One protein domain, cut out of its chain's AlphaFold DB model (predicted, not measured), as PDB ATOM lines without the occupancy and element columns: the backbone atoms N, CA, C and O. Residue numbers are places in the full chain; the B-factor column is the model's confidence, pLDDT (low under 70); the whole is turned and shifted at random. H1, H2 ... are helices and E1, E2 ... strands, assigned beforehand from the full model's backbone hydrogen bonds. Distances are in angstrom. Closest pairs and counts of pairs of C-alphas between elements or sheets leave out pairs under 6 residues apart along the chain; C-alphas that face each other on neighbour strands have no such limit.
ATOM      1  N   ILE A   3      11.574 -73.404 155.745       94.81
ATOM      2  CA  ILE A   3      13.017 -73.374 155.967       94.81
ATOM      3  C   ILE A   3      13.409 -72.004 156.500       94.81
ATOM      4  O   ILE A   3      12.951 -70.990 155.984       94.81
ATOM      5  N   LYS A   4      14.251 -71.980 157.532       95.88
ATOM      6  CA  LYS A   4      14.795 -70.736 158.066       95.88
ATOM      7  C   LYS A   4      15.978 -70.274 157.215       95.88
ATOM      8  O   LYS A   4      16.878 -71.077 156.946       95.88
ATOM      9  N   ALA A   5      15.958 -69.006 156.832       95.25
ATOM     10  CA  ALA A   5      17.062 -68.284 156.220       95.25
ATOM     11  C   ALA A   5      17.410 -67.074 157.093       95.25
ATOM     12  O   ALA A   5      16.508 -66.418 157.614       95.25
ATOM     13  N   ILE A   6      18.700 -66.806 157.265       95.69
ATOM     14  CA  ILE A   6      19.196 -65.617 157.961       95.69
ATOM     15  C   ILE A   6      19.892 -64.740 156.928       95.69
ATOM     16  O   ILE A   6      20.713 -65.251 156.167       95.69
ATOM     17  N   ILE A   7      19.539 -63.461 156.886       94.19
ATOM     18  CA  ILE A   7      20.209 -62.451 156.069       94.19
ATOM     19  C   ILE A   7      21.086 -61.626 157.001       94.19
ATOM     20  O   ILE A   7      20.568 -61.043 157.952       94.19
ATOM     21  N   TYR A   8      22.380 -61.574 156.724       92.19
ATOM     22  CA  TYR A   8      23.320 -60.663 157.367       92.19
ATOM     23  C   TYR A   8      23.539 -59.486 156.427       92.19
ATOM     24  O   TYR A   8      23.817 -59.705 155.248       92.19
ATOM     25  N   SER A   9      23.357 -58.264 156.917       90.50
ATOM     26  CA  SER A   9      23.596 -57.042 156.146       90.50
ATOM     27  C   SER A   9      24.734 -56.257 156.780       90.50
ATOM     28  O   SER A   9      24.651 -55.906 157.955       90.50
ATOM     29  N   HIS A  10      25.765 -55.973 155.993       85.94
ATOM     30  CA  HIS A  10      26.855 -55.089 156.376       85.94
ATOM     31  C   HIS A  10      26.505 -53.660 155.958       85.94
ATOM     32  O   HIS A  10      26.102 -53.436 154.813       85.94
ATOM     33  N   ASN A  11      26.620 -52.713 156.890       83.56
ATOM     34  CA  ASN A  11      26.262 -51.315 156.678       83.56
ATOM     35  C   ASN A  11      27.487 -50.411 156.819       83.56
ATOM     36  O   ASN A  11      28.167 -50.440 157.842       83.56
ATOM     37  N   ASP A  12      27.696 -49.537 155.841       81.94
ATOM     38  CA  ASP A  12      28.584 -48.389 155.954       81.94
ATOM     39  C   ASP A  12      27.781 -47.127 156.357       81.94
ATOM     40  O   ASP A  12      26.689 -46.887 155.828       81.94
ATOM     41  N   PRO A  13      28.281 -46.283 157.284       80.31
ATOM     42  CA  PRO A  13      27.582 -45.074 157.735       80.31
ATOM     43  C   PRO A  13      27.273 -44.031 156.649       80.31
ATOM     44  O   PRO A  13      26.413 -43.172 156.866       80.31
ATOM     45  N   TYR A  14      27.991 -44.052 155.528       78.00
ATOM     46  CA  TYR A  14      27.865 -43.101 154.426       78.00
ATOM     47  C   TYR A  14      27.131 -43.702 153.224       78.00
ATOM     48  O   TYR A  14      26.400 -42.976 152.548       78.00
ATOM     49  N   GLU A  15      27.276 -45.007 152.994       72.69
ATOM     50  CA  GLU A  15      26.743 -45.695 151.809       72.69
ATOM     51  C   GLU A  15      25.510 -46.576 152.094       72.69
ATOM     52  O   GLU A  15      24.783 -46.951 151.174       72.69
ATOM     53  N   GLY A  16      25.205 -46.863 153.365       82.75
ATOM     54  CA  GLY A  16      24.129 -47.783 153.747       82.75
ATOM     55  C   GLY A  16      24.558 -49.244 153.601       82.75
ATOM     56  O   GLY A  16      25.692 -49.579 153.915       82.75
ATOM     57  N   ILE A  17      23.668 -50.137 153.155       83.50
ATOM     58  CA  ILE A  17      24.012 -51.562 153.000       83.50
ATOM     59  C   ILE A  17      25.062 -51.708 151.895       83.50
ATOM     60  O   ILE A  17      24.774 -51.428 150.732       83.50
ATOM     61  N   THR A  18      26.250 -52.192 152.239       81.19
ATOM     62  CA  THR A  18      27.361 -52.411 151.300       81.19
ATOM     63  C   THR A  18      27.573 -53.886 150.977       81.19
ATOM     64  O   THR A  18      28.117 -54.195 149.920       81.19
ATOM     65  N   ALA A  19      27.090 -54.811 151.812       83.12
ATOM     66  CA  ALA A  19      27.084 -56.240 151.506       83.12
ATOM     67  C   ALA A  19      25.922 -56.979 152.176       83.12
ATOM     68  O   ALA A  19      25.413 -56.553 153.215       83.12
ATOM     69  N   GLN A  20      25.505 -58.102 151.586       87.19
ATOM     70  CA  GLN A  20      24.528 -59.010 152.176       87.19
ATOM     71  C   GLN A  20      24.892 -60.474 151.948       87.19
ATOM     72  O   GLN A  20      25.211 -60.888 150.835       87.19
ATOM     73  N   GLN A  21      24.718 -61.280 152.991       89.19
ATOM     74  CA  GLN A  21      24.954 -62.719 152.979       89.19
ATOM     75  C   GLN A  21      23.694 -63.469 153.422       89.19
ATOM     76  O   GLN A  21      23.001 -63.057 154.352       89.19
ATOM     77  N   VAL A  22      23.403 -64.608 152.787       91.38
ATOM     78  CA  VAL A  22      22.291 -65.498 153.153       91.38
ATOM     79  C   VAL A  22      22.819 -66.819 153.698       91.38
ATOM     80  O   VAL A  22      23.526 -67.567 153.014       91.38
ATOM     81  N   GLU A  23      22.378 -67.169 154.902       93.00
ATOM     82  CA  GLU A  23      22.671 -68.437 155.560       93.00
ATOM     83  C   GLU A  23      21.416 -69.315 155.660       93.00
ATOM     84  O   GLU A  23      20.366 -68.905 156.158       93.00
ATOM     85  N   ILE A  24      21.521 -70.572 155.215       91.56
ATOM     86  CA  ILE A  24      20.447 -71.570 155.311       91.56
ATOM     87  C   ILE A  24      21.027 -72.873 155.859       91.56
ATOM     88  O   ILE A  24      21.955 -73.443 155.282       91.56
ATOM     89  N   LYS A  25      20.423 -73.407 156.931       88.25
ATOM     90  CA  LYS A  25      20.896 -74.619 157.640       88.25
ATOM     91  C   LYS A  25      22.361 -74.499 158.102       88.25
ATOM     92  O   LYS A  25      23.138 -75.440 157.932       88.25
ATOM     93  N   ASN A  26      22.709 -73.358 158.688       82.75
ATOM     94  CA  ASN A  26      24.041 -73.034 159.206       82.75
ATOM     95  C   ASN A  26      25.162 -73.102 158.150       82.75
ATOM     96  O   ASN A  26      26.260 -73.604 158.408       82.75
ATOM     97  N   LYS A  27      24.829 -72.759 156.903       82.56
ATOM     98  CA  LYS A  27      25.758 -72.725 155.775       82.56
ATOM     99  C   LYS A  27      25.467 -71.494 154.943       82.56
ATOM    100  O   LYS A  27      24.315 -71.303 154.547       82.56
ATOM    101  N   GLU A  28      26.514 -70.745 154.628       80.06
ATOM    102  CA  GLU A  28      26.464 -69.716 153.599       80.06
ATOM    103  C   GLU A  28      25.941 -70.326 152.292       80.06
ATOM    104  O   GLU A  28      26.317 -71.440 151.891       80.06
ATOM    105  N   LYS A  29      24.990 -69.629 151.678       81.56
ATOM    106  CA  LYS A  29      24.422 -69.983 150.377       81.56
ATOM    107  C   LYS A  29      24.663 -68.937 149.325       81.56
ATOM    108  O   LYS A  29      24.695 -69.298 148.154       81.56
ATOM    109  N   PHE A  30      24.779 -67.690 149.743       81.25
ATOM    110  CA  PHE A  30      24.917 -66.581 148.837       81.25
ATOM    111  C   PHE A  30      25.556 -65.394 149.557       81.25
ATOM    112  O   PHE A  30      25.277 -65.197 150.741       81.25
ATOM    113  N   ASN A  31      26.368 -64.628 148.834       80.50
ATOM    114  CA  ASN A  31      26.929 -63.349 149.251       80.50
ATOM    115  C   ASN A  31      26.888 -62.387 148.056       80.50
ATOM    116  O   ASN A  31      27.116 -62.806 146.922       80.50
ATOM    117  N   CYS A  32      26.599 -61.117 148.310       77.25
ATOM    118  CA  CYS A  32      26.732 -60.044 147.336       77.25
ATOM    119  C   CYS A  32      27.225 -58.761 147.999       77.25
ATOM    120  O   CYS A  32      26.831 -58.452 149.123       77.25
ATOM    121  N   CYS A  33      27.994 -57.971 147.254       76.19
ATOM    122  CA  CYS A  33      28.467 -56.655 147.676       76.19
ATOM    123  C   CYS A  33      28.002 -55.577 146.687       76.19
ATOM    124  O   CYS A  33      27.939 -55.816 145.478       76.19
ATOM    125  N   ASN A  34      27.705 -54.378 147.187       69.00
ATOM    126  CA  ASN A  34      27.508 -53.200 146.352       69.00
ATOM    127  C   ASN A  34      28.864 -52.764 145.789       69.00
ATOM    128  O   ASN A  34      29.817 -52.536 146.524       69.00
ATOM    129  N   LEU A  35      28.942 -52.653 144.463       66.19
ATOM    130  CA  LEU A  35      30.133 -52.193 143.739       66.19
ATOM    131  C   LEU A  35      29.942 -50.778 143.162       66.19
ATOM    132  O   LEU A  35      30.630 -50.403 142.214       66.19
ATOM    133  N   ASP A  36      28.986 -50.013 143.704       59.75
ATOM    134  CA  ASP A  36      28.532 -48.725 143.150       59.75
ATOM    135  C   ASP A  36      29.648 -47.661 143.130       59.75
ATOM    136  O   ASP A  36      29.717 -46.842 142.216       59.75
ATOM    137  N   GLU A  37      30.599 -47.728 144.069       56.19
ATOM    138  CA  GLU A  37      31.701 -46.760 144.154       56.19
ATOM    139  C   GLU A  37      32.906 -47.083 143.254       56.19
ATOM    140  O   GLU A  37      33.719 -46.200 142.970       56.19
ATOM    141  N   CYS A  38      33.036 -48.321 142.760       59.31
ATOM    142  CA  CYS A  38      34.200 -48.736 141.971       59.31
ATOM    143  C   CYS A  38      33.795 -49.642 140.788       59.31
ATOM    144  O   CYS A  38      34.077 -50.844 140.778       59.31
ATOM    145  N   PRO A  39      33.155 -49.084 139.739       57.06
ATOM    146  CA  PRO A  39      32.687 -49.850 138.576       57.06
ATOM    147  C   PRO A  39      33.830 -50.522 137.796       57.06
ATOM    148  O   PRO A  39      33.604 -51.452 137.025       57.06
ATOM    149  N   GLU A  40      35.065 -50.065 138.001       55.97
ATOM    150  CA  GLU A  40      36.292 -50.630 137.432       55.97
ATOM    151  C   GLU A  40      36.651 -51.993 138.055       55.97
ATOM    152  O   GLU A  40      37.272 -52.830 137.398       55.97
ATOM    153  N   ASP A  41      36.199 -52.242 139.289       52.84
ATOM    154  CA  ASP A  41      36.354 -53.503 140.021       52.84
ATOM    155  C   ASP A  41      35.150 -54.453 139.845       52.84
ATOM    156  O   ASP A  41      35.213 -55.612 140.275       52.84
ATOM    157  N   ALA A  42      34.086 -54.002 139.167       56.59
ATOM    158  CA  ALA A  42      32.869 -54.755 138.855       56.59
ATOM    159  C   ALA A  42      33.060 -55.703 137.658       56.59
ATOM    160  O   ALA A  42      32.400 -55.609 136.620       56.59
ATOM    161  N   ILE A  43      34.004 -56.630 137.795       55.72
ATOM    162  CA  ILE A  43      34.242 -57.700 136.824       55.72
ATOM    163  C   ILE A  43      33.396 -58.916 137.219       55.72
ATOM    164  O   ILE A  43      33.352 -59.304 138.387       55.72
ATOM    165  N   ILE A  44      32.752 -59.547 136.230       51.34
ATOM    166  CA  ILE A  44      32.074 -60.848 136.372       51.34
ATOM    167  C   ILE A  44      33.020 -61.820 137.107       51.34
ATOM    168  O   ILE A  44      34.101 -62.120 136.598       51.34
ATOM    169  N   GLY A  45      32.630 -62.280 138.301       53.31
ATOM    170  CA  GLY A  45      33.441 -63.152 139.165       53.31
ATOM    171  C   GLY A  45      33.917 -62.546 140.496       53.31
ATOM    172  O   GLY A  45      34.563 -63.255 141.266       53.31
ATOM    173  N   ARG A  46      33.606 -61.277 140.796       57.38
ATOM    174  CA  ARG A  46      33.784 -60.651 142.124       57.38
ATOM    175  C   ARG A  46      32.421 -60.381 142.779       57.38
ATOM    176  O   ARG A  46      31.884 -59.298 142.600       57.38
ATOM    177  N   ASP A  47      31.855 -61.373 143.473       59.56
ATOM    178  CA  ASP A  47      30.621 -61.259 144.294       59.56
ATOM    179  C   ASP A  47      29.415 -60.557 143.624       59.56
ATOM    180  O   ASP A  47      28.510 -60.040 144.284       59.56
ATOM    181  N   LEU A  48      29.375 -60.559 142.290       69.00
ATOM    182  CA  LEU A  48      28.234 -60.115 141.501       69.00
ATOM    183  C   LEU A  48      27.352 -61.321 141.220       69.00
ATOM    184  O   LEU A  48      27.818 -62.274 140.599       69.00
ATOM    185  N   PHE A  49      26.082 -61.233 141.613       75.12
ATOM    186  CA  PHE A  49      25.079 -62.237 141.274       75.12
ATOM    187  C   PHE A  49      24.967 -62.382 139.755       75.12
ATOM    188  O   PHE A  49      24.525 -61.454 139.067       75.12
ATOM    189  N   ASP A  50      25.355 -63.539 139.231       77.31
ATOM    190  CA  ASP A  50      25.326 -63.827 137.805       77.31
ATOM    191  C   ASP A  50      24.252 -64.865 137.418       77.31
ATOM    192  O   ASP A  50      23.419 -65.313 138.213       77.31
ATOM    193  N   ALA A  51      24.207 -65.215 136.130       85.88
ATOM    194  CA  ALA A  51      23.226 -66.168 135.621       85.88
ATOM    195  C   ALA A  51      23.428 -67.597 136.163       85.88
ATOM    196  O   ALA A  51      22.451 -68.340 136.266       85.88
ATOM    197  N   ASN A  52      24.660 -67.994 136.490       85.56
ATOM    198  CA  ASN A  52      24.940 -69.292 137.097       85.56
ATOM    199  C   ASN A  52      24.478 -69.307 138.554       85.56
ATOM    200  O   ASN A  52      23.797 -70.256 138.936       85.56
ATOM    201  N   ASP A  53      24.731 -68.238 139.316       83.38
ATOM    202  CA  ASP A  53      24.244 -68.110 140.699       83.38
ATOM    203  C   ASP A  53      22.716 -68.241 140.765       83.38
ATOM    204  O   ASP A  53      22.162 -68.939 141.621       83.38
ATOM    205  N   TYR A  54      22.014 -67.634 139.803       87.19
ATOM    206  CA  TYR A  54      20.569 -67.791 139.666       87.19
ATOM    207  C   TYR A  54      20.155 -69.249 139.418       87.19
ATOM    208  O   TYR A  54      19.225 -69.752 140.060       87.19
ATOM    209  N   LEU A  55      20.817 -69.946 138.491       93.06
ATOM    210  CA  LEU A  55      20.502 -71.345 138.187       93.06
ATOM    211  C   LEU A  55      20.783 -72.267 139.383       93.06
ATOM    212  O   LEU A  55      19.967 -73.148 139.671       93.06
ATOM    213  N   ASP A  56      21.866 -72.021 140.115       88.81
ATOM    214  CA  ASP A  56      22.219 -72.752 141.332       88.81
ATOM    215  C   ASP A  56      21.189 -72.523 142.448       88.81
ATOM    216  O   ASP A  56      20.741 -73.480 143.094       88.81
ATOM    217  N   ALA A  57      20.723 -71.282 142.631       88.75
ATOM    218  CA  ALA A  57      19.651 -70.954 143.568       88.75
ATOM    219  C   ALA A  57      18.334 -71.675 143.216       88.75
ATOM    220  O   ALA A  57      17.664 -72.231 144.098       88.75
ATOM    221  N   VAL A  58      17.977 -71.738 141.927       93.25
ATOM    222  CA  VAL A  58      16.796 -72.472 141.442       93.25
ATOM    223  C   VAL A  58      16.932 -73.972 141.709       93.25
ATOM    224  O   VAL A  58      16.007 -74.591 142.247       93.25
ATOM    225  N   GLU A  59      18.075 -74.578 141.377       95.44
ATOM    226  CA  GLU A  59      18.299 -76.009 141.601       95.44
ATOM    227  C   GLU A  59      18.276 -76.353 143.101       95.44
ATOM    228  O   GLU A  59      17.696 -77.367 143.517       95.44
ATOM    229  N   PHE A  60      18.848 -75.485 143.938       91.62
ATOM    230  CA  PHE A  60      18.779 -75.604 145.388       91.62
ATOM    231  C   PHE A  60      17.330 -75.557 145.893       91.62
ATOM    232  O   PHE A  60      16.922 -76.432 146.665       91.62
ATOM    233  N   GLY A  61      16.521 -74.618 145.395       92.56
ATOM    234  CA  GLY A  61      15.086 -74.545 145.679       92.56
ATOM    235  C   GLY A  61      14.344 -75.833 145.306       92.56
ATOM    236  O   GLY A  61      13.591 -76.375 146.117       92.56
ATOM    237  N   MET A  62      14.625 -76.409 144.133       96.12
ATOM    238  CA  MET A  62      14.045 -77.695 143.717       96.12
ATOM    239  C   MET A  62      14.441 -78.851 144.649       96.12
ATOM    240  O   MET A  62      13.615 -79.715 144.962       96.12
ATOM    241  N   LYS A  63      15.695 -78.889 145.121       94.81
ATOM    242  CA  LYS A  63      16.177 -79.893 146.089       94.81
ATOM    243  C   LYS A  63      15.491 -79.749 147.452       94.81
ATOM    244  O   LYS A  63      15.217 -80.764 148.095       94.81
ATOM    245  N   LEU A  64      15.204 -78.524 147.892       93.19
ATOM    246  CA  LEU A  64      14.440 -78.255 149.113       93.19
ATOM    247  C   LEU A  64      12.959 -78.626 148.961       93.19
ATOM    248  O   LEU A  64      12.404 -79.270 149.850       93.19
ATOM    249  N   ALA A  65      12.347 -78.324 147.817       95.88
ATOM    250  CA  ALA A  65      10.966 -78.703 147.526       95.88
ATOM    251  C   ALA A  65      10.765 -80.226 147.574       95.88
ATOM    252  O   ALA A  65       9.820 -80.715 148.192       95.88
ATOM    253  N   LYS A  66      11.714 -81.001 147.030       96.62
ATOM    254  CA  LYS A  66      11.724 -82.473 147.141       96.62
ATOM    255  C   LYS A  66      11.811 -82.982 148.587       96.62
ATOM    256  O   LYS A  66      11.398 -84.105 148.853       96.62
ATOM    257  N   GLN A  67      12.337 -82.177 149.513       95.06
ATOM    258  CA  GLN A  67      12.378 -82.475 150.952       95.06
ATOM    259  C   GLN A  67      11.108 -82.016 151.698       95.06
ATOM    260  O   GLN A  67      11.023 -82.215 152.906       95.06
ATOM    261  N   GLY A  68      10.128 -81.412 151.012       96.56
ATOM    262  CA  GLY A  68       8.862 -80.952 151.598       96.56
ATOM    263  C   GLY A  68       8.861 -79.501 152.095       96.56
ATOM    264  O   GLY A  68       7.907 -79.079 152.760       96.56
ATOM    265  N   TYR A  69       9.909 -78.728 151.795       96.25
ATOM    266  CA  TYR A  69       9.914 -77.290 152.060       96.25
ATOM    267  C   TYR A  69       9.143 -76.543 150.971       96.25
ATOM    268  O   TYR A  69       9.358 -76.776 149.787       96.25
ATOM    269  N   ASP A  70       8.252 -75.646 151.370       95.62
ATOM    270  CA  ASP A  70       7.335 -74.922 150.471       95.62
ATOM    271  C   ASP A  70       7.371 -73.404 150.677       95.62
ATOM    272  O   ASP A  70       6.718 -72.658 149.953       95.62
ATOM    273  N   SER A  71       8.115 -72.940 151.679       95.19
ATOM    274  CA  SER A  71       8.197 -71.535 152.053       95.19
ATOM    275  C   SER A  71       9.462 -71.255 152.863       95.19
ATOM    276  O   SER A  71      10.051 -72.160 153.466       95.19
ATOM    277  N   ILE A  72       9.876 -69.989 152.863       94.81
ATOM    278  CA  ILE A  72      11.042 -69.489 153.591       94.81
ATOM    279  C   ILE A  72      10.545 -68.622 154.750       94.81
ATOM    280  O   ILE A  72       9.605 -67.842 154.603       94.81
ATOM    281  N   GLU A  73      11.160 -68.791 155.911       96.56
ATOM    282  CA  GLU A  73      11.062 -67.884 157.048       96.56
ATOM    283  C   GLU A  73      12.373 -67.108 157.135       96.56
ATOM    284  O   GLU A  73      13.438 -67.722 157.201       96.56
ATOM    285  N   VAL A  74      12.290 -65.781 157.076       95.62
ATOM    286  CA  VAL A  74      13.454 -64.894 156.998       95.62
ATOM    287  C   VAL A  74      13.676 -64.226 158.351       95.62
ATOM    288  O   VAL A  74      12.734 -63.710 158.951       95.62
ATOM    289  N   GLU A  75      14.919 -64.250 158.814       95.94
ATOM    290  CA  GLU A  75      15.423 -63.428 159.913       95.94
ATOM    291  C   GLU A  75      16.498 -62.499 159.352       95.94
ATOM    292  O   GLU A  75      17.419 -62.961 158.685       95.94
ATOM    293  N   GLU A  76      16.384 -61.204 159.617       93.31
ATOM    294  CA  GLU A  76      17.371 -60.206 159.206       93.31
ATOM    295  C   GLU A  76      18.237 -59.828 160.408       93.31
ATOM    296  O   GLU A  76      17.733 -59.663 161.522       93.31
ATOM    297  N   LYS A  77      19.543 -59.722 160.177       93.19
ATOM    298  CA  LYS A  77      20.546 -59.296 161.147       93.19
ATOM    299  C   LYS A  77      21.448 -58.250 160.518       93.19
ATOM    300  O   LYS A  77      21.819 -58.358 159.350       93.19
ATOM    301  N   GLU A  78      21.814 -57.268 161.321       85.62
ATOM    302  CA  GLU A  78      22.913 -56.366 161.007       85.62
ATOM    303  C   GLU A  78      24.205 -57.057 161.444       85.62
ATOM    304  O   GLU A  78      24.280 -57.598 162.552       85.62
ATOM    305  N   ASP A  79      25.171 -57.124 160.531       72.56
ATOM    306  CA  ASP A  79      26.523 -57.578 160.836       72.56
ATOM    307  C   ASP A  79      27.352 -56.333 161.160       72.56
ATOM    308  O   ASP A  79      27.914 -55.676 160.277       72.56
ATOM    309  N   ASP A  80      27.297 -55.958 162.440       56.41
ATOM    310  CA  ASP A  80      28.197 -54.983 163.046       56.41
ATOM    311  C   ASP A  80      29.583 -55.645 163.140       56.41
ATOM    312  O   ASP A  80      29.899 -56.276 164.154       56.41
TER     313      ASP A  80
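This is residues 3 to 80 of the 81 residues of an uncharacterized protein of Ruminococcaceae bacterium BL-6 (UniProt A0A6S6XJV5). A twisted sheet of four strands makes the main part, and the single helix H1 lies off its E3 edge, grazing the sheet rather than covering a face. A long loop, residues 34 to 50, leads from E3 to H1. The 78 printed residues hold E1, E2, E3, H1 and E4 in that order, a mixed class of helices and strands; the sheet is mixed, in the order E3, E2, E1, E4. The whole is loose, with a radius of gyration of the C-alphas of 14.3 A, and only just elongated, spanning 42 by 27 by 16 A.

E1, residues 3 to 12, and E2, residues 16 to 24, form an antiparallel hairpin at 158 degrees, with N 8 and O 21 2.9 A apart. E2 bends by 54 degrees at residue 19. E3, residues 28 to 33, forms a second hairpin with E2, at 168 degrees, with N 22 and O 30 2.8 A apart. E1, E2 and E3 are a meander, each strand the antiparallel neighbour of the one before. H1, residues 51 to 65, is near E3 and only grazes the sheet, with its residues 53 to 65; every O i to N i+4 pair in it is within hydrogen-bond range. E4, residues 71 to 78, is parallel to E1 at 27 degrees, with N 5 and O 73 2.9 A apart. E3 and E4, the edge strands, are apart. E3, H1 and E4 are a split strand-helix-strand unit, two strands running the same way with E2 and E1 between them, and its crossover is right-handed.

E1 begins at C-alpha 3 (13.017, -73.374, 155.967) and is 29.4 A long from first to last C-alpha; E2 is 24.1 A and E3 14.5 A. H1 begins at C-alpha 51 (23.226, -66.168, 135.621) and is 21.2 A. E4, 23.0 A, ends at C-alpha 78 (22.913, -56.366, 161.007).

The C-alphas farthest apart, those of Glu 40 and Gly 68, are 43.3 A apart. The printed part has no cut. The link from E3 to H1 is long; the others are tight. Residues 34 to 48 and residue 80 have pLDDT under 70; the mean of the printed part is 82.2.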